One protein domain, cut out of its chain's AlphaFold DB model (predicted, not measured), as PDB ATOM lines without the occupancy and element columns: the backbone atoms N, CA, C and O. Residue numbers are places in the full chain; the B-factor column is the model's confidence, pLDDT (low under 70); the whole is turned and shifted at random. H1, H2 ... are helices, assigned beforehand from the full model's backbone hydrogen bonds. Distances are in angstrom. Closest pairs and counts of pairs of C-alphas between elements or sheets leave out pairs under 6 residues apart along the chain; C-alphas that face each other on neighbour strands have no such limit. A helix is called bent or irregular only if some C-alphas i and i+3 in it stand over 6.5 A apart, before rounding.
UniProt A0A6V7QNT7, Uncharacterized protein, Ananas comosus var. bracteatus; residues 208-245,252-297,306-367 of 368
ATOM      1  N   ALA A 208     385.127 401.973 437.180       85.69
ATOM      2  CA  ALA A 208     384.064 400.974 437.163       85.69
ATOM      3  C   ALA A 208     383.630 400.604 435.734       85.69
ATOM      4  O   ALA A 208     383.418 399.423 435.442       85.69
ATOM      5  N   ALA A 209     383.557 401.579 434.821       86.50
ATOM      6  CA  ALA A 209     383.238 401.334 433.417       86.50
ATOM      7  C   ALA A 209     384.348 400.527 432.728       86.50
ATOM      8  O   ALA A 209     384.058 399.536 432.055       86.50
ATOM      9  N   ILE A 210     385.621 400.874 432.955       85.62
ATOM     10  CA  ILE A 210     386.767 400.129 432.406       85.62
ATOM     11  C   ILE A 210     386.724 398.664 432.862       85.62
ATOM     12  O   ILE A 210     386.844 397.748 432.042       85.62
ATOM     13  N   TRP A 211     386.506 398.417 434.156       89.75
ATOM     14  CA  TRP A 211     386.406 397.057 434.687       89.75
ATOM     15  C   TRP A 211     385.182 396.302 434.163       89.75
ATOM     16  O   TRP A 211     385.291 395.104 433.881       89.75
ATOM     17  N   ALA A 212     384.048 396.979 433.959       89.62
ATOM     18  CA  ALA A 212     382.874 396.381 433.330       89.62
ATOM     19  C   ALA A 212     383.184 395.919 431.898       89.62
ATOM     20  O   ALA A 212     382.912 394.767 431.552       89.62
ATOM     21  N   VAL A 213     383.839 396.762 431.093       87.62
ATOM     22  CA  VAL A 213     384.263 396.420 429.727       87.62
ATOM     23  C   VAL A 213     385.222 395.229 429.722       87.62
ATOM     24  O   VAL A 213     385.011 394.269 428.976       87.62
ATOM     25  N   VAL A 214     386.235 395.233 430.595       89.12
ATOM     26  CA  VAL A 214     387.164 394.100 430.738       89.12
ATOM     27  C   VAL A 214     386.412 392.824 431.127       89.12
ATOM     28  O   VAL A 214     386.664 391.763 430.554       89.12
ATOM     29  N   SER A 215     385.461 392.904 432.058       90.06
ATOM     30  CA  SER A 215     384.650 391.759 432.488       90.06
ATOM     31  C   SER A 215     383.809 391.184 431.343       90.06
ATOM     32  O   SER A 215     383.841 389.976 431.095       90.06
ATOM     33  N   ILE A 216     383.132 392.043 430.577       87.88
ATOM     34  CA  ILE A 216     382.310 391.649 429.425       87.88
ATOM     35  C   ILE A 216     383.171 390.968 428.351       87.88
ATOM     36  O   ILE A 216     382.875 389.850 427.926       87.88
ATOM     37  N   LEU A 217     384.271 391.610 427.947       89.94
ATOM     38  CA  LEU A 217     385.165 391.107 426.899       89.94
ATOM     39  C   LEU A 217     385.848 389.800 427.316       89.94
ATOM     40  O   LEU A 217     385.937 388.851 426.539       89.94
ATOM     41  N   THR A 218     386.292 389.703 428.567       88.56
ATOM     42  CA  THR A 218     386.894 388.459 429.065       88.56
ATOM     43  C   THR A 218     385.865 387.344 429.224       88.56
ATOM     44  O   THR A 218     386.220 386.180 429.044       88.56
ATOM     45  N   SER A 219     384.603 387.662 429.532       88.75
ATOM     46  CA  SER A 219     383.501 386.694 429.556       88.75
ATOM     47  C   SER A 219     383.233 386.103 428.173       88.75
ATOM     48  O   SER A 219     383.134 384.884 428.042       88.75
ATOM     49  N   TYR A 220     383.234 386.937 427.129       88.31
ATOM     50  CA  TYR A 220     383.136 386.472 425.745       88.31
ATOM     51  C   TYR A 220     384.222 385.446 425.413       88.31
ATOM     52  O   TYR A 220     383.949 384.350 424.930       88.31
ATOM     53  N   ILE A 221     385.468 385.754 425.765       90.62
ATOM     54  CA  ILE A 221     386.585 384.849 425.503       90.62
ATOM     55  C   ILE A 221     386.466 383.575 426.353       90.62
ATOM     56  O   ILE A 221     386.830 382.501 425.891       90.62
ATOM     57  N   LYS A 222     385.889 383.623 427.562       90.44
ATOM     58  CA  LYS A 222     385.589 382.395 428.325       90.44
ATOM     59  C   LYS A 222     384.628 381.465 427.571       90.44
ATOM     60  O   LYS A 222     384.761 380.255 427.729       90.44
ATOM     61  N   LEU A 223     383.701 381.985 426.758       89.06
ATOM     62  CA  LEU A 223     382.838 381.150 425.909       89.06
ATOM     63  C   LEU A 223     383.650 380.404 424.848       89.06
ATOM     64  O   LEU A 223     383.392 379.227 424.619       89.06
ATOM     65  N   TYR A 224     384.694 381.028 424.295       90.06
ATOM     66  CA  TYR A 224     385.613 380.388 423.342       90.06
ATOM     67  C   TYR A 224     386.248 379.106 423.894       90.06
ATOM     68  O   TYR A 224     386.408 378.122 423.176       90.06
ATOM     69  N   PHE A 225     386.593 379.104 425.182       89.12
ATOM     70  CA  PHE A 225     387.175 377.938 425.851       89.12
ATOM     71  C   PHE A 225     386.141 376.876 426.236       89.12
ATOM     72  O   PHE A 225     386.500 375.710 426.385       89.12
ATOM     73  N   LYS A 226     384.877 377.266 426.424       90.50
ATOM     74  CA  LYS A 226     383.810 376.380 426.911       90.50
ATOM     75  C   LYS A 226     383.038 375.699 425.788       90.50
ATOM     76  O   LYS A 226     382.679 374.536 425.928       90.50
ATOM     77  N   ASP A 227     382.764 376.419 424.705       89.44
ATOM     78  CA  ASP A 227     381.879 375.968 423.635       89.44
ATOM     79  C   ASP A 227     382.667 375.686 422.346       89.44
ATOM     80  O   ASP A 227     383.204 376.577 421.679       89.44
ATOM     81  N   GLY A 228     382.723 374.401 421.985       88.88
ATOM     82  CA  GLY A 228     383.383 373.934 420.770       88.88
ATOM     83  C   GLY A 228     382.712 374.409 419.478       88.88
ATOM     84  O   GLY A 228     383.428 374.671 418.509       88.88
ATOM     85  N   ASN A 229     381.385 374.564 419.467       88.06
ATOM     86  CA  ASN A 229     380.629 375.036 418.304       88.06
ATOM     87  C   ASN A 229     380.883 376.522 418.075       88.06
ATOM     88  O   ASN A 229     381.167 376.945 416.955       88.06
ATOM     89  N   PHE A 230     380.866 377.304 419.151       87.94
ATOM     90  CA  PHE A 230     381.214 378.719 419.110       87.94
ATOM     91  C   PHE A 230     382.650 378.942 418.608       87.94
ATOM     92  O   PHE A 230     382.884 379.755 417.710       87.94
ATOM     93  N   ARG A 231     383.610 378.144 419.092       90.69
ATOM     94  CA  ARG A 231     384.986 378.149 418.574       90.69
ATOM     95  C   ARG A 231     385.051 377.811 417.079       90.69
ATOM     96  O   ARG A 231     385.764 378.488 416.337       90.69
ATOM     97  N   ALA A 232     384.314 376.798 416.623       90.25
ATOM     98  CA  ALA A 232     384.256 376.432 415.206       90.25
ATOM     99  C   ALA A 232     383.627 377.540 414.343       90.25
ATOM    100  O   ALA A 232     384.125 377.819 413.252       90.25
ATOM    101  N   SER A 233     382.592 378.215 414.853       89.44
ATOM    102  CA  SER A 233     381.968 379.367 414.198       89.44
ATOM    103  C   SER A 233     382.965 380.509 414.017       89.44
ATOM    104  O   SER A 233     383.078 381.036 412.916       89.44
ATOM    105  N   ILE A 234     383.741 380.854 415.051       88.88
ATOM    106  CA  ILE A 234     384.789 381.883 414.951       88.88
ATOM    107  C   ILE A 234     385.827 381.512 413.888       88.88
ATOM    108  O   ILE A 234     386.174 382.343 413.048       88.88
ATOM    109  N   ARG A 235     386.284 380.254 413.875       90.00
ATOM    110  CA  ARG A 235     387.236 379.766 412.870       90.00
ATOM    111  C   ARG A 235     386.671 379.890 411.455       90.00
ATOM    112  O   ARG A 235     387.371 380.349 410.553       90.00
ATOM    113  N   HIS A 236     385.415 379.491 411.263       89.06
ATOM    114  CA  HIS A 236     384.727 379.600 409.982       89.06
ATOM    115  C   HIS A 236     384.565 381.065 409.554       89.06
ATOM    116  O   HIS A 236     384.844 381.398 408.405       89.06
ATOM    117  N   SER A 237     384.206 381.959 410.476       86.69
ATOM    118  CA  SER A 237     384.104 383.396 410.214       86.69
ATOM    119  C   SER A 237     385.442 384.004 409.806       86.69
ATOM    120  O   SER A 237     385.509 384.683 408.784       86.69
ATOM    121  N   CYS A 238     386.530 383.714 410.528       87.94
ATOM    122  CA  CYS A 238     387.874 384.132 410.118       87.94
ATOM    123  C   CYS A 238     388.221 383.594 408.727       87.94
ATOM    124  O   CYS A 238     388.807 384.303 407.912       87.94
ATOM    125  N   ALA A 239     387.822 382.357 408.431       85.19
ATOM    126  CA  ALA A 239     388.093 381.754 407.143       85.19
ATOM    127  C   ALA A 239     387.324 382.395 405.978       85.19
ATOM    128  O   ALA A 239     387.886 382.586 404.896       85.19
ATOM    129  N   ALA A 240     386.064 382.751 406.220       83.56
ATOM    130  CA  ALA A 240     385.213 383.450 405.271       83.56
ATOM    131  C   ALA A 240     385.706 384.883 405.018       83.56
ATOM    132  O   ALA A 240     385.815 385.289 403.863       83.56
ATOM    133  N   CYS A 241     386.086 385.619 406.073       75.56
ATOM    134  CA  CYS A 241     386.604 386.990 405.967       75.56
ATOM    135  C   CYS A 241     387.893 387.084 405.137       75.56
ATOM    136  O   CYS A 241     388.130 388.092 404.478       75.56
ATOM    137  N   LEU A 242     388.724 386.041 405.170       75.12
ATOM    138  CA  LEU A 242     390.003 385.993 404.456       75.12
ATOM    139  C   LEU A 242     389.889 385.377 403.058       75.12
ATOM    140  O   LEU A 242     390.894 385.275 402.356       75.12
ATOM    141  N   GLY A 243     388.689 384.948 402.654       65.19
ATOM    142  CA  GLY A 243     388.463 384.372 401.334       65.19
ATOM    143  C   GLY A 243     389.296 383.116 401.073       65.19
ATOM    144  O   GLY A 243     389.710 382.903 399.934       65.19
ATOM    145  N   PHE A 244     389.529 382.258 402.081       57.81
ATOM    146  CA  PHE A 244     390.349 381.040 401.919       57.81
ATOM    147  C   PHE A 244     389.857 380.089 400.805       57.81
ATOM    148  O   PHE A 244     390.582 379.159 400.457       57.81
ATOM    149  N   GLY A 245     388.655 380.300 400.253       47.66
ATOM    150  CA  GLY A 245     388.059 379.475 399.202       47.66
ATOM    151  C   GLY A 245     387.759 380.159 397.862       47.66
ATOM    152  O   GLY A 245     387.336 379.454 396.951       47.66
ATOM    153  N   GLN A 252     397.249 389.371 395.610       52.84
ATOM    154  CA  GLN A 252     397.385 388.337 396.638       52.84
ATOM    155  C   GLN A 252     398.829 387.870 396.869       52.84
ATOM    156  O   GLN A 252     399.097 387.189 397.854       52.84
ATOM    157  N   LYS A 253     399.770 388.230 395.985       53.16
ATOM    158  CA  LYS A 253     401.154 387.741 396.062       53.16
ATOM    159  C   LYS A 253     401.886 388.252 397.310       53.16
ATOM    160  O   LYS A 253     402.651 387.487 397.889       53.16
ATOM    161  N   ASP A 254     401.579 389.469 397.759       58.84
ATOM    162  CA  ASP A 254     402.274 390.107 398.885       58.84
ATOM    163  C   ASP A 254     401.712 389.661 400.250       58.84
ATOM    164  O   ASP A 254     402.463 389.478 401.206       58.84
ATOM    165  N   HIS A 255     400.408 389.363 400.335       63.44
ATOM    166  CA  HIS A 255     399.754 388.939 401.586       63.44
ATOM    167  C   HIS A 255     399.656 387.416 401.759       63.44
ATOM    168  O   HIS A 255     399.257 386.951 402.825       63.44
ATOM    169  N   ASN A 256     400.033 386.617 400.753       73.25
ATOM    170  CA  ASN A 256     399.943 385.153 400.829       73.25
ATOM    171  C   ASN A 256     400.756 384.573 402.002       73.25
ATOM    172  O   ASN A 256     400.313 383.628 402.652       73.25
ATOM    173  N   GLY A 257     401.910 385.176 402.314       81.19
ATOM    174  CA  GLY A 257     402.716 384.808 403.482       81.19
ATOM    175  C   GLY A 257     401.994 385.093 404.800       81.19
ATOM    176  O   GLY A 257     401.832 384.193 405.617       81.19
ATOM    177  N   ALA A 258     401.459 386.308 404.966       83.94
ATOM    178  CA  ALA A 258     400.731 386.709 406.173       83.94
ATOM    179  C   ALA A 258     399.446 385.890 406.391       83.94
ATOM    180  O   ALA A 258     399.119 385.521 407.519       83.94
ATOM    181  N   VAL A 259     398.735 385.558 405.310       85.44
ATOM    182  CA  VAL A 259     397.547 384.693 405.334       85.44
ATOM    183  C   VAL A 259     397.914 383.261 405.753       85.44
ATOM    184  O   VAL A 259     397.206 382.656 406.564       85.44
ATOM    185  N   ALA A 260     399.025 382.718 405.245       86.94
ATOM    186  CA  ALA A 260     399.523 381.399 405.638       86.94
ATOM    187  C   ALA A 260     399.991 381.374 407.102       86.94
ATOM    188  O   ALA A 260     399.616 380.465 407.846       86.94
ATOM    189  N   ASP A 261     400.726 382.400 407.538       90.25
ATOM    190  CA  ASP A 261     401.173 382.554 408.923       90.25
ATOM    191  C   ASP A 261     399.999 382.691 409.895       90.25
ATOM    192  O   ASP A 261     400.024 382.090 410.972       90.25
ATOM    193  N   LEU A 262     398.948 383.427 409.512       90.31
ATOM    194  CA  LEU A 262     397.723 383.522 410.299       90.31
ATOM    195  C   LEU A 262     397.053 382.155 410.426       90.31
ATOM    196  O   LEU A 262     396.665 381.757 411.521       90.31
ATOM    197  N   LYS A 263     396.930 381.419 409.317       90.88
ATOM    198  CA  LYS A 263     396.316 380.087 409.302       90.88
ATOM    199  C   LYS A 263     397.084 379.103 410.184       90.88
ATOM    200  O   LYS A 263     396.451 378.377 410.949       90.88
ATOM    201  N   GLU A 264     398.415 379.089 410.105       91.75
ATOM    202  CA  GLU A 264     399.262 378.270 410.984       91.75
ATOM    203  C   GLU A 264     399.073 378.680 412.449       91.75
ATOM    204  O   GLU A 264     398.793 377.829 413.289       91.75
ATOM    205  N   ALA A 265     399.135 379.981 412.756       91.75
ATOM    206  CA  ALA A 265     398.970 380.473 414.121       91.75
ATOM    207  C   ALA A 265     397.592 380.124 414.710       91.75
ATOM    208  O   ALA A 265     397.513 379.707 415.862       91.75
ATOM    209  N   ILE A 266     396.517 380.229 413.921       92.19
ATOM    210  CA  ILE A 266     395.163 379.813 414.317       92.19
ATOM    211  C   ILE A 266     395.130 378.321 414.660       92.19
ATOM    212  O   ILE A 266     394.591 377.938 415.698       92.19
ATOM    213  N   GLN A 267     395.726 377.478 413.812       91.94
ATOM    214  CA  GLN A 267     395.782 376.035 414.048       91.94
ATOM    215  C   GLN A 267     396.555 375.700 415.325       91.94
ATOM    216  O   GLN A 267     396.099 374.863 416.105       91.94
ATOM    217  N   THR A 268     397.680 376.375 415.562       91.75
ATOM    218  CA  THR A 268     398.460 376.236 416.793       91.75
ATOM    219  C   THR A 268     397.644 376.643 418.018       91.75
ATOM    220  O   THR A 268     397.570 375.882 418.976       91.75
ATOM    221  N   VAL A 269     396.972 377.800 417.990       92.06
ATOM    222  CA  VAL A 269     396.142 378.243 419.122       92.06
ATOM    223  C   VAL A 269     395.015 377.250 419.395       92.06
ATOM    224  O   VAL A 269     394.790 376.892 420.545       92.06
ATOM    225  N   GLU A 270     394.330 376.755 418.366       90.81
ATOM    226  CA  GLU A 270     393.255 375.779 418.559       90.81
ATOM    227  C   GLU A 270     393.737 374.440 419.108       90.81
ATOM    228  O   GLU A 270     393.019 373.828 419.902       90.81
ATOM    229  N   ARG A 271     394.937 374.000 418.715       90.50
ATOM    230  CA  ARG A 271     395.590 372.823 419.291       90.50
ATOM    231  C   ARG A 271     395.880 373.050 420.769       90.50
ATOM    232  O   ARG A 271     395.388 372.299 421.597       90.50
ATOM    233  N   VAL A 272     396.553 374.148 421.108       90.75
ATOM    234  CA  VAL A 272     396.875 374.511 422.496       90.75
ATOM    235  C   VAL A 272     395.619 374.596 423.366       90.75
ATOM    236  O   VAL A 272     395.622 374.149 424.507       90.75
ATOM    237  N   VAL A 273     394.523 375.150 422.841       89.62
ATOM    238  CA  VAL A 273     393.250 375.261 423.572       89.62
ATOM    239  C   VAL A 273     392.622 373.883 423.834       89.62
ATOM    240  O   VAL A 273     391.910 373.721 424.822       89.62
ATOM    241  N   LYS A 274     392.828 372.901 422.949       86.31
ATOM    242  CA  LYS A 274     392.313 371.531 423.115       86.31
ATOM    243  C   LYS A 274     393.218 370.679 424.005       86.31
ATOM    244  O   LYS A 274     392.722 370.032 424.921       86.31
ATOM    245  N   ASP A 275     394.519 370.729 423.751       81.88
ATOM    246  CA  ASP A 275     395.510 369.807 424.310       81.88
ATOM    247  C   ASP A 275     396.201 370.382 425.569       81.88
ATOM    248  O   ASP A 275     396.958 369.693 426.244       81.88
ATOM    249  N   ASN A 276     395.886 371.634 425.933       70.31
ATOM    250  CA  ASN A 276     396.288 372.364 427.147       70.31
ATOM    251  C   ASN A 276     397.793 372.543 427.401       70.31
ATOM    252  O   ASN A 276     398.176 373.059 428.453       70.31
ATOM    253  N   LEU A 277     398.663 372.170 426.471       66.94
ATOM    254  CA  LEU A 277     400.099 372.117 426.711       66.94
ATOM    255  C   LEU A 277     400.818 372.555 425.442       66.94
ATOM    256  O   LEU A 277     400.698 371.881 424.434       66.94
ATOM    257  N   ASP A 278     401.454 373.733 425.499       73.94
ATOM    258  CA  ASP A 278     402.707 374.070 424.800       73.94
ATOM    259  C   ASP A 278     403.001 375.576 424.901       73.94
ATOM    260  O   ASP A 278     402.657 376.383 424.034       73.94
ATOM    261  N   SER A 279     403.692 375.980 425.975       80.25
ATOM    262  CA  SER A 279     404.107 377.380 426.191       80.25
ATOM    263  C   SER A 279     404.957 377.916 425.026       80.25
ATOM    264  O   SER A 279     404.795 379.058 424.588       80.25
ATOM    265  N   VAL A 280     405.817 377.069 424.451       84.88
ATOM    266  CA  VAL A 280     406.665 377.430 423.307       84.88
ATOM    267  C   VAL A 280     405.821 377.683 422.055       84.88
ATOM    268  O   VAL A 280     405.994 378.717 421.404       84.88
ATOM    269  N   GLU A 281     404.857 376.810 421.748       86.50
ATOM    270  CA  GLU A 281     403.960 376.993 420.603       86.50
ATOM    271  C   GLU A 281     403.095 378.255 420.753       86.50
ATOM    272  O   GLU A 281     402.971 379.035 419.803       86.50
ATOM    273  N   VAL A 282     402.595 378.535 421.966       88.00
ATOM    274  CA  VAL A 282     401.847 379.767 422.280       88.00
ATOM    275  C   VAL A 282     402.683 381.010 421.986       88.00
ATOM    276  O   VAL A 282     402.192 381.961 421.374       88.00
ATOM    277  N   THR A 283     403.950 381.031 422.411       88.94
ATOM    278  CA  THR A 283     404.821 382.195 422.177       88.94
ATOM    279  C   THR A 283     405.152 382.378 420.697       88.94
ATOM    280  O   THR A 283     405.161 383.513 420.214       88.94
ATOM    281  N   LYS A 284     405.361 381.288 419.947       89.31
ATOM    282  CA  LYS A 284     405.580 381.339 418.494       89.31
ATOM    283  C   LYS A 284     404.347 381.886 417.771       89.31
ATOM    284  O   LYS A 284     404.479 382.816 416.973       89.31
ATOM    285  N   ALA A 285     403.159 381.370 418.089       90.88
ATOM    286  CA  ALA A 285     401.899 381.857 417.530       90.88
ATOM    287  C   ALA A 285     401.658 383.334 417.888       90.88
ATOM    288  O   ALA A 285     401.324 384.136 417.020       90.88
ATOM    289  N   SER A 286     401.920 383.724 419.140       91.00
ATOM    290  CA  SER A 286     401.805 385.113 419.597       91.00
ATOM    291  C   SER A 286     402.692 386.069 418.794       91.00
ATOM    292  O   SER A 286     402.221 387.131 418.381       91.00
ATOM    293  N   LYS A 287     403.946 385.685 418.512       90.19
ATOM    294  CA  LYS A 287     404.861 386.483 417.680       90.19
ATOM    295  C   LYS A 287     404.317 386.668 416.263       90.19
ATOM    296  O   LYS A 287     404.248 387.805 415.803       90.19
ATOM    297  N   LYS A 288     403.863 385.589 415.607       90.56
ATOM    298  CA  LYS A 288     403.254 385.660 414.264       90.56
ATOM    299  C   LYS A 288     402.042 386.591 414.240       90.56
ATOM    300  O   LYS A 288     401.968 387.495 413.415       90.56
ATOM    301  N   LEU A 289     401.125 386.421 415.191       91.12
ATOM    302  CA  LEU A 289     399.909 387.234 415.270       91.12
ATOM    303  C   LEU A 289     400.214 388.704 415.571       91.12
ATOM    304  O   LEU A 289     399.538 389.581 415.047       91.12
ATOM    305  N   THR A 290     401.245 388.986 416.370       90.75
ATOM    306  CA  THR A 290     401.672 390.365 416.649       90.75
ATOM    307  C   THR A 290     402.162 391.049 415.374       90.75
ATOM    308  O   THR A 290     401.733 392.165 415.087       90.75
ATOM    309  N   VAL A 291     402.989 390.366 414.575       89.19
ATOM    310  CA  VAL A 291     403.456 390.881 413.279       89.19
ATOM    311  C   VAL A 291     402.272 391.158 412.350       89.19
ATOM    312  O   VAL A 291     402.161 392.262 411.827       89.19
ATOM    313  N   ILE A 292     401.344 390.206 412.220       86.81
ATOM    314  CA  ILE A 292     400.161 390.341 411.352       86.81
ATOM    315  C   ILE A 292     399.249 391.477 411.827       86.81
ATOM    316  O   ILE A 292     398.729 392.236 411.015       86.81
ATOM    317  N   SER A 293     399.092 391.648 413.141       84.38
ATOM    318  CA  SER A 293     398.302 392.746 413.701       84.38
ATOM    319  C   SER A 293     398.894 394.131 413.411       84.38
ATOM    320  O   SER A 293     398.155 395.102 413.281       84.38
ATOM    321  N   GLY A 294     400.219 394.213 413.240       80.88
ATOM    322  CA  GLY A 294     400.920 395.439 412.860       80.88
ATOM    323  C   GLY A 294     400.762 395.824 411.385       80.88
ATOM    324  O   GLY A 294     401.006 396.978 411.040       80.88
ATOM    325  N   LEU A 295     400.301 394.911 410.521       69.38
ATOM    326  CA  LEU A 295     400.129 395.174 409.082       69.38
ATOM    327  C   LEU A 295     399.010 396.185 408.788       69.38
ATOM    328  O   LEU A 295     399.004 396.815 407.738       69.38
ATOM    329  N   SER A 296     398.103 396.422 409.741       59.06
ATOM    330  CA  SER A 296     397.094 397.487 409.642       59.06
ATOM    331  C   SER A 296     397.681 398.905 409.776       59.06
ATOM    332  O   SER A 296     396.943 399.871 409.594       59.06
ATOM    333  N   SER A 297     398.964 399.046 410.134       50.00
ATOM    334  CA  SER A 297     399.606 400.331 410.453       50.00
ATOM    335  C   SER A 297     400.527 400.868 409.351       50.00
ATOM    336  O   SER A 297     401.064 401.967 409.498       50.00
ATOM    337  N   PHE A 306     388.886 401.109 405.156       47.06
ATOM    338  CA  PHE A 306     388.055 400.269 406.016       47.06
ATOM    339  C   PHE A 306     387.430 399.170 405.140       47.06
ATOM    340  O   PHE A 306     386.496 399.431 404.387       47.06
ATOM    341  N   GLY A 307     387.999 397.961 405.161       53.62
ATOM    342  CA  GLY A 307     387.594 396.856 404.277       53.62
ATOM    343  C   GLY A 307     388.707 396.267 403.406       53.62
ATOM    344  O   GLY A 307     388.419 395.452 402.530       53.62
ATOM    345  N   SER A 308     389.970 396.642 403.631       66.31
ATOM    346  CA  SER A 308     391.117 395.959 403.024       66.31
ATOM    347  C   SER A 308     391.342 394.575 403.648       66.31
ATOM    348  O   SER A 308     390.992 394.336 404.808       66.31
ATOM    349  N   LEU A 309     391.987 393.670 402.904       73.50
ATOM    350  CA  LEU A 309     392.415 392.364 403.420       73.50
ATOM    351  C   LEU A 309     393.279 392.504 404.688       73.50
ATOM    352  O   LEU A 309     393.152 391.695 405.602       73.50
ATOM    353  N   ASP A 310     394.073 393.571 404.786       79.75
ATOM    354  CA  ASP A 310     394.898 393.878 405.960       79.75
ATOM    355  C   ASP A 310     394.074 394.180 407.208       79.75
ATOM    356  O   ASP A 310     394.408 393.711 408.295       79.75
ATOM    357  N   SER A 311     392.953 394.894 407.060       80.56
ATOM    358  CA  SER A 311     392.040 395.152 408.179       80.56
ATOM    359  C   SER A 311     391.411 393.855 408.707       80.56
ATOM    360  O   SER A 311     391.280 393.672 409.920       80.56
ATOM    361  N   TYR A 312     391.099 392.906 407.815       84.00
ATOM    362  CA  TYR A 312     390.575 391.590 408.186       84.00
ATOM    363  C   TYR A 312     391.641 390.686 408.804       84.00
ATOM    364  O   TYR A 312     391.370 390.019 409.804       84.00
ATOM    365  N   LEU A 313     392.857 390.692 408.251       86.31
ATOM    366  CA  LEU A 313     394.012 389.988 408.805       86.31
ATOM    367  C   LEU A 313     394.320 390.477 410.220       86.31
ATOM    368  O   LEU A 313     394.437 389.661 411.135       86.31
ATOM    369  N   ALA A 314     394.371 391.793 410.420       88.62
ATOM    370  CA  ALA A 314     394.612 392.392 411.725       88.62
ATOM    371  C   ALA A 314     393.478 392.092 412.717       88.62
ATOM    372  O   ALA A 314     393.753 391.720 413.856       88.62
ATOM    373  N   ALA A 315     392.212 392.166 412.289       89.75
ATOM    374  CA  ALA A 315     391.067 391.821 413.133       89.75
ATOM    375  C   ALA A 315     391.104 390.347 413.582       89.75
ATOM    376  O   ALA A 315     390.950 390.054 414.769       89.75
ATOM    377  N   CYS A 316     391.379 389.416 412.664       90.31
ATOM    378  CA  CYS A 316     391.540 388.000 412.999       90.31
ATOM    379  C   CYS A 316     392.755 387.775 413.912       90.31
ATOM    380  O   CYS A 316     392.675 387.011 414.875       90.31
ATOM    381  N   ALA A 317     393.866 388.473 413.665       93.25
ATOM    382  CA  ALA A 317     395.053 388.379 414.502       93.25
ATOM    383  C   ALA A 317     394.792 388.873 415.933       93.25
ATOM    384  O   ALA A 317     395.158 388.201 416.897       93.25
ATOM    385  N   HIS A 318     394.105 390.007 416.089       93.25
ATOM    386  CA  HIS A 318     393.703 390.540 417.387       93.25
ATOM    387  C   HIS A 318     392.724 389.626 418.129       93.25
ATOM    388  O   HIS A 318     392.875 389.431 419.337       93.25
ATOM    389  N   LEU A 319     391.794 388.982 417.418       93.38
ATOM    390  CA  LEU A 319     390.901 387.990 418.011       93.38
ATOM    391  C   LEU A 319     391.689 386.818 418.615       93.38
ATOM    392  O   LEU A 319     391.498 386.490 419.785       93.38
ATOM    393  N   TYR A 320     392.633 386.230 417.878       94.31
ATOM    394  CA  TYR A 320     393.427 385.106 418.391       94.31
ATOM    395  C   TYR A 320     394.498 385.530 419.415       94.31
ATOM    396  O   TYR A 320     394.787 384.773 420.342       94.31
ATOM    397  N   LEU A 321     395.019 386.762 419.348       94.31
ATOM    398  CA  LEU A 321     395.828 387.336 420.433       94.31
ATOM    399  C   LEU A 321     395.020 387.428 421.729       94.31
ATOM    400  O   LEU A 321     395.543 387.103 422.794       94.31
ATOM    401  N   SER A 322     393.742 387.810 421.653       94.62
ATOM    402  CA  SER A 322     392.876 387.873 422.833       94.62
ATOM    403  C   SER A 322     392.741 386.505 423.521       94.62
ATOM    404  O   SER A 322     392.835 386.424 424.750       94.62
ATOM    405  N   VAL A 323     392.640 385.425 422.735       94.00
ATOM    406  CA  VAL A 323     392.600 384.033 423.213       94.00
ATOM    407  C   VAL A 323     393.925 383.645 423.873       94.00
ATOM    408  O   VAL A 323     393.928 383.149 425.001       94.00
ATOM    409  N   ILE A 324     395.061 383.932 423.227       93.81
ATOM    410  CA  ILE A 324     396.394 383.661 423.789       93.81
ATOM    411  C   ILE A 324     396.595 384.389 425.121       93.81
ATOM    412  O   ILE A 324     397.035 383.791 426.102       93.81
ATOM    413  N   TYR A 325     396.257 385.675 425.194       93.56
ATOM    414  CA  TYR A 325     396.418 386.427 426.434       93.56
ATOM    415  C   TYR A 325     395.467 385.952 427.532       93.56
ATOM    416  O   TYR A 325     395.828 386.022 428.708       93.56
ATOM    417  N   LYS A 326     394.304 385.391 427.173       92.31
ATOM    418  CA  LYS A 326     393.431 384.732 428.147       92.31
ATOM    419  C   LYS A 326     394.044 383.438 428.687       92.31
ATOM    420  O   LYS A 326     394.005 383.238 429.900       92.31
ATOM    421  N   LEU A 327     394.670 382.617 427.835       90.25
ATOM    422  CA  LEU A 327     395.446 381.439 428.266       90.25
ATOM    423  C   LEU A 327     396.577 381.825 429.230       90.25
ATOM    424  O   LEU A 327     396.810 381.150 430.227       90.25
ATOM    425  N   GLN A 328     397.231 382.962 428.978       90.12
ATOM    426  CA  GLN A 328     398.294 383.502 429.832       90.12
ATOM    427  C   GLN A 328     397.790 384.191 431.115       90.12
ATOM    428  O   GLN A 328     398.595 384.789 431.827       90.12
ATOM    429  N   LYS A 329     396.481 384.152 431.416       90.81
ATOM    430  CA  LYS A 329     395.855 384.842 432.562       90.81
ATOM    431  C   LYS A 329     396.055 386.372 432.552       90.81
ATOM    432  O   LYS A 329     396.059 387.012 433.601       90.81
ATOM    433  N   LYS A 330     396.198 386.980 431.367       92.12
ATOM    434  CA  LYS A 330     396.374 388.431 431.164       92.12
ATOM    435  C   LYS A 330     395.078 389.081 430.676       92.12
ATOM    436  O   LYS A 330     394.974 389.538 429.538       92.12
ATOM    437  N   ASP A 331     394.094 389.147 431.565       90.44
ATOM    438  CA  ASP A 331     392.715 389.550 431.253       90.44
ATOM    439  C   ASP A 331     392.586 390.965 430.672       90.44
ATOM    440  O   ASP A 331     391.853 391.169 429.706       90.44
ATOM    441  N   LYS A 332     393.359 391.930 431.181       91.12
ATOM    442  CA  LYS A 332     393.360 393.308 430.658       91.12
ATOM    443  C   LYS A 332     393.868 393.382 429.214       91.12
ATOM    444  O   LYS A 332     393.273 394.056 428.380       91.12
ATOM    445  N   LEU A 333     394.952 392.666 428.906       90.94
ATOM    446  CA  LEU A 333     395.516 392.623 427.551       90.94
ATOM    447  C   LEU A 333     394.611 391.850 426.595       90.94
ATOM    448  O   LEU A 333     394.421 392.262 425.454       90.94
ATOM    449  N   SER A 334     394.021 390.760 427.080       92.81
ATOM    450  CA  SER A 334     393.023 389.985 426.354       92.81
ATOM    451  C   SER A 334     391.835 390.865 425.938       92.81
ATOM    452  O   SER A 334     391.519 390.947 424.752       92.81
ATOM    453  N   ALA A 335     391.265 391.624 426.883       92.12
ATOM    454  CA  ALA A 335     390.199 392.586 426.610       92.12
ATOM    455  C   ALA A 335     390.637 393.681 425.623       92.12
ATOM    456  O   ALA A 335     389.926 393.945 424.658       92.12
ATOM    457  N   LYS A 336     391.830 394.263 425.800       91.62
ATOM    458  CA  LYS A 336     392.375 395.273 424.876       91.62
ATOM    459  C   LYS A 336     392.442 394.761 423.435       91.62
ATOM    460  O   LYS A 336     392.043 395.466 422.515       91.62
ATOM    461  N   HIS A 337     392.939 393.544 423.227       93.06
ATOM    462  CA  HIS A 337     393.010 392.974 421.883       93.06
ATOM    463  C   HIS A 337     391.631 392.692 421.298       93.06
ATOM    464  O   HIS A 337     391.427 392.941 420.116       93.06
ATOM    465  N   LEU A 338     390.670 392.252 422.111       91.25
ATOM    466  CA  LEU A 338     389.304 392.070 421.634       91.25
ATOM    467  C   LEU A 338     388.645 393.402 421.254       91.25
ATOM    468  O   LEU A 338     387.967 393.476 420.234       91.25
ATOM    469  N   LEU A 339     388.903 394.467 422.016       90.50
ATOM    470  CA  LEU A 339     388.475 395.826 421.685       90.50
ATOM    471  C   LEU A 339     389.063 396.284 420.343       90.50
ATOM    472  O   LEU A 339     388.353 396.825 419.502       90.50
ATOM    473  N   GLN A 340     390.339 395.977 420.103       89.81
ATOM    474  CA  GLN A 340     391.013 396.313 418.854       89.81
ATOM    475  C   GLN A 340     390.369 395.643 417.630       89.81
ATOM    476  O   GLN A 340     390.397 396.226 416.552       89.81
ATOM    477  N   VAL A 341     389.723 394.477 417.773       88.81
ATOM    478  CA  VAL A 341     388.940 393.854 416.684       88.81
ATOM    479  C   VAL A 341     387.815 394.785 416.221       88.81
ATOM    480  O   VAL A 341     387.603 394.942 415.018       88.81
ATOM    481  N   PHE A 342     387.130 395.445 417.162       84.25
ATOM    482  CA  PHE A 342     386.096 396.432 416.850       84.25
ATOM    483  C   PHE A 342     386.681 397.691 416.210       84.25
ATOM    484  O   PHE A 342     386.051 398.247 415.317       84.25
ATOM    485  N   CYS A 343     387.883 398.112 416.608       84.00
ATOM    486  CA  CYS A 343     388.563 399.254 415.993       84.00
ATOM    487  C   CYS A 343     389.038 398.951 414.562       84.00
ATOM    488  O   CYS A 343     388.923 399.798 413.681       84.00
ATOM    489  N   SER A 344     389.563 397.746 414.317       76.94
ATOM    490  CA  SER A 344     390.096 397.340 413.010       76.94
ATOM    491  C   SER A 344     389.000 397.000 412.000       76.94
ATOM    492  O   SER A 344     389.154 397.280 410.814       76.94
ATOM    493  N   SER A 345     387.903 396.370 412.436       77.81
ATOM    494  CA  SER A 345     386.805 395.981 411.546       77.81
ATOM    495  C   SER A 345     385.468 395.857 412.306       77.81
ATOM    496  O   SER A 345     385.010 394.750 412.590       77.81
ATOM    497  N   PRO A 346     384.786 396.970 412.638       78.44
ATOM    498  CA  PRO A 346     383.588 396.985 413.476       78.44
ATOM    499  C   PRO A 346     382.403 396.276 412.830       78.44
ATOM    500  O   PRO A 346     381.628 395.640 413.539       78.44
ATOM    501  N   TYR A 347     382.249 396.355 411.503       76.00
ATOM    502  CA  TYR A 347     381.185 395.626 410.812       76.00
ATOM    503  C   TYR A 347     381.370 394.116 410.997       76.00
ATOM    504  O   TYR A 347     380.482 393.453 411.522       76.00
ATOM    505  N   GLN A 348     382.563 393.593 410.691       76.25
ATOM    506  CA  GLN A 348     382.854 392.165 410.853       76.25
ATOM    507  C   GLN A 348     382.835 391.723 412.309       76.25
ATOM    508  O   GLN A 348     382.369 390.624 412.606       76.25
ATOM    509  N   ALA A 349     383.322 392.572 413.217       80.50
ATOM    510  CA  ALA A 349     383.250 392.326 414.645       80.50
ATOM    511  C   ALA A 349     381.798 392.080 415.070       80.50
ATOM    512  O   ALA A 349     381.523 391.104 415.752       80.50
ATOM    513  N   ARG A 350     380.853 392.899 414.595       75.50
ATOM    514  CA  ARG A 350     379.432 392.789 414.958       75.50
ATOM    515  C   ARG A 350     378.713 391.626 414.282       75.50
ATOM    516  O   ARG A 350     377.846 391.021 414.903       75.50
ATOM    517  N   THR A 351     379.022 391.339 413.019       70.44
ATOM    518  CA  THR A 351     378.224 390.392 412.226       70.44
ATOM    519  C   THR A 351     378.780 388.977 412.227       70.44
ATOM    520  O   THR A 351     378.001 388.032 412.185       70.44
ATOM    521  N   ASN A 352     380.106 388.820 412.266       70.56
ATOM    522  CA  ASN A 352     380.752 387.552 411.923       70.56
ATOM    523  C   ASN A 352     381.713 387.052 413.006       70.56
ATOM    524  O   ASN A 352     381.743 385.854 413.281       70.56
ATOM    525  N   LEU A 353     382.488 387.943 413.634       71.19
ATOM    526  CA  LEU A 353     383.497 387.557 414.629       71.19
ATOM    527  C   LEU A 353     382.959 387.545 416.063       71.19
ATOM    528  O   LEU A 353     383.461 386.753 416.857       71.19
ATOM    529  N   LEU A 354     381.970 388.394 416.383       73.06
ATOM    530  CA  LEU A 354     381.241 388.439 417.662       73.06
ATOM    531  C   LEU A 354     379.700 388.529 417.518       73.06
ATOM    532  O   LEU A 354     379.069 389.375 418.164       73.06
ATOM    533  N   PRO A 355     379.049 387.683 416.697       57.16
ATOM    534  CA  PRO A 355     377.596 387.665 416.634       57.16
ATOM    535  C   PRO A 355     377.011 387.060 417.918       57.16
ATOM    536  O   PRO A 355     377.566 386.128 418.498       57.16
ATOM    537  N   PRO A 356     375.794 387.467 418.283       51.66
ATOM    538  CA  PRO A 356     375.491 388.535 419.224       51.66
ATOM    539  C   PRO A 356     375.930 388.212 420.666       51.66
ATOM    540  O   PRO A 356     375.336 387.385 421.358       51.66
ATOM    541  N   CYS A 357     376.884 388.976 421.189       49.44
ATOM    542  CA  CYS A 357     376.990 389.187 422.631       49.44
ATOM    543  C   CYS A 357     375.757 390.005 423.066       49.44
ATOM    544  O   CYS A 357     375.770 391.233 422.969       49.44
ATOM    545  N   GLY A 358     374.661 389.327 423.422       43.97
ATOM    546  CA  GLY A 358     373.330 389.920 423.609       43.97
ATOM    547  C   GLY A 358     373.339 391.244 424.376       43.97
ATOM    548  O   GLY A 358     373.989 391.325 425.408       43.97
ATOM    549  N   THR A 359     372.637 392.253 423.835       47.34
ATOM    550  CA  THR A 359     372.240 393.571 424.399       47.34
ATOM    551  C   THR A 359     373.311 394.482 425.027       47.34
ATOM    552  O   THR A 359     373.225 395.698 424.889       47.34
ATOM    553  N   VAL A 360     374.341 393.946 425.673       51.69
ATOM    554  CA  VAL A 360     375.372 394.672 426.424       51.69
ATOM    555  C   VAL A 360     376.381 395.342 425.482       51.69
ATOM    556  O   VAL A 360     376.899 396.414 425.786       51.69
ATOM    557  N   PHE A 361     376.614 394.777 424.292       50.50
ATOM    558  CA  PHE A 361     377.538 395.374 423.320       50.50
ATOM    559  C   PHE A 361     376.966 396.564 422.550       50.50
ATOM    560  O   PHE A 361     377.732 397.424 422.122       50.50
ATOM    561  N   SER A 362     375.639 396.672 422.424       47.84
ATOM    562  CA  SER A 362     375.011 397.877 421.868       47.84
ATOM    563  C   SER A 362     375.327 399.116 422.709       47.84
ATOM    564  O   SER A 362     375.490 400.186 422.141       47.84
ATOM    565  N   PHE A 363     375.500 398.970 424.030       47.34
ATOM    566  CA  PHE A 363     375.918 400.059 424.921       47.34
ATOM    567  C   PHE A 363     377.417 400.374 424.833       47.34
ATOM    568  O   PHE A 363     377.794 401.540 424.861       47.34
ATOM    569  N   LEU A 364     378.269 399.362 424.649       51.72
ATOM    570  CA  LEU A 364     379.713 399.541 424.429       51.72
ATOM    571  C   LEU A 364     380.026 400.354 423.161       51.72
ATOM    572  O   LEU A 364     381.026 401.058 423.122       51.72
ATOM    573  N   ILE A 365     379.152 400.292 422.152       50.66
ATOM    574  CA  ILE A 365     379.248 401.066 420.903       50.66
ATOM    575  C   ILE A 365     378.924 402.556 421.100       50.66
ATOM    576  O   ILE A 365     379.348 403.365 420.289       50.66
ATOM    577  N   TYR A 366     378.181 402.933 422.143       47.06
ATOM    578  CA  TYR A 366     377.947 404.349 422.465       47.06
ATOM    579  C   TYR A 366     379.068 404.956 423.320       47.06
ATOM    580  O   TYR A 366     379.062 406.160 423.557       47.06
ATOM    581  N   LEU A 367     380.002 404.127 423.799       46.00
ATOM    582  CA  LEU A 367     381.100 404.529 424.677       46.00
ATOM    583  C   LEU A 367     382.448 404.680 423.945       46.00
ATOM    584  O   LEU A 367     383.394 405.190 424.539       46.00
TER     585      LEU A 367
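Overview. This is residues 208 to 245, 252 to 297 and 306 to 367 of the 368 residues of an uncharacterized protein of Ananas comosus var. bracteatus (UniProt A0A6V7QNT7). The longest helix, H3, folds back into H4 as a helical hairpin on one side of a core helix, H5, while H6 folds back along the other side of H5. H2 loosely completes an up-and-down bundle of H2, H3, H4 and H5, each running against the one before it; H1 crosses H5 and H6, H7 packs on H2, and short H8 lies near H1. The printed part has 146 residues with eight named helices, H1 to H8 in chain order, and no named strand: the class is all helix. It is compact, with a radius of gyration of the C-alphas of 14.3 A, and spans 44 by 36 by 28 A.

Arrangement. Start with H3, residues 252 to 275, and H4, residues 279 to 297: this helical hairpin touches closest at the C-alphas of Ala 265 and Ala 285, 4.7 A apart, at a shallow tilt of 34.7 degrees, only just short of steep. Look next at the hub, H5, residues 309 to 327, which touches four helices. Its closest C-alphas to H4 are Ala 314 and Ser 293, 4.2 A apart. H3 touches H5 with residues 258 to 269 alone, closest at the C-alphas of Ile 266 and Tyr 320, 6.9 A apart, running the same way. H6, residues 331 to 344, forms a helical hairpin with H5 at a shallow tilt of 12 degrees; the closest C-alphas, Ser 322 and Ser 334, are 4.1 A apart. H1, residues 208 to 226, touches H6 about perpendicular, at 90 degrees, closest at the C-alphas of Leu 217 and Ala 335, 5.3 A apart; it also touches H5, closest at Ile 221 and Val 323, whose C-alphas are 6.5 A apart. H2, residues 228 to 241, touches H1 only at the corner, with C-alphas 224 and 231 closest at 5.3 A, and is near H3. H7, residues 346 to 353, touches H2, closest at C-alphas 352 and 237, 5.6 A apart. H8, residues 360 to 364, is close to H1 but not clearly touching, with C-alphas 364 and 213 closest at 7.6 A. Every O i to N i+4 pair is within hydrogen-bond range in H1, H2, H5 and H8, against 18 of 20 in H3, 13 of 15 in H4, 9 of 10 in H6 and 3 of 4 in H7.

Along the chain. Find C-alpha 252 at (397.385, 388.337, 396.638); from there H3 runs 33.4 A to C-alpha 275 at (395.510, 369.807, 424.310). H4 measures 28.2 A, H5 27.3 A, H1 26.6 A, and H2 and H6 20.0 A each. H3 is irregular, with C-alphas 254 and 257 7.0 A apart, and H7 only just, with C-alphas 350 and 353 6.6 A apart. H8 ends at C-alpha 364, (379.713, 399.541, 424.429).

Size, cuts and confidence. The C-alphas of Ala 208 and Lys 253, the two farthest apart, are 46.4 A from each other. Residues 246 to 251 and 298 to 305 are not printed; the gaps between C-alphas are 13.1 A and 12.4 A. Of the links that are printed whole, none is long. Mean pLDDT of the printed part is 80.9; 27 residues are under 70, among them 355 to 367.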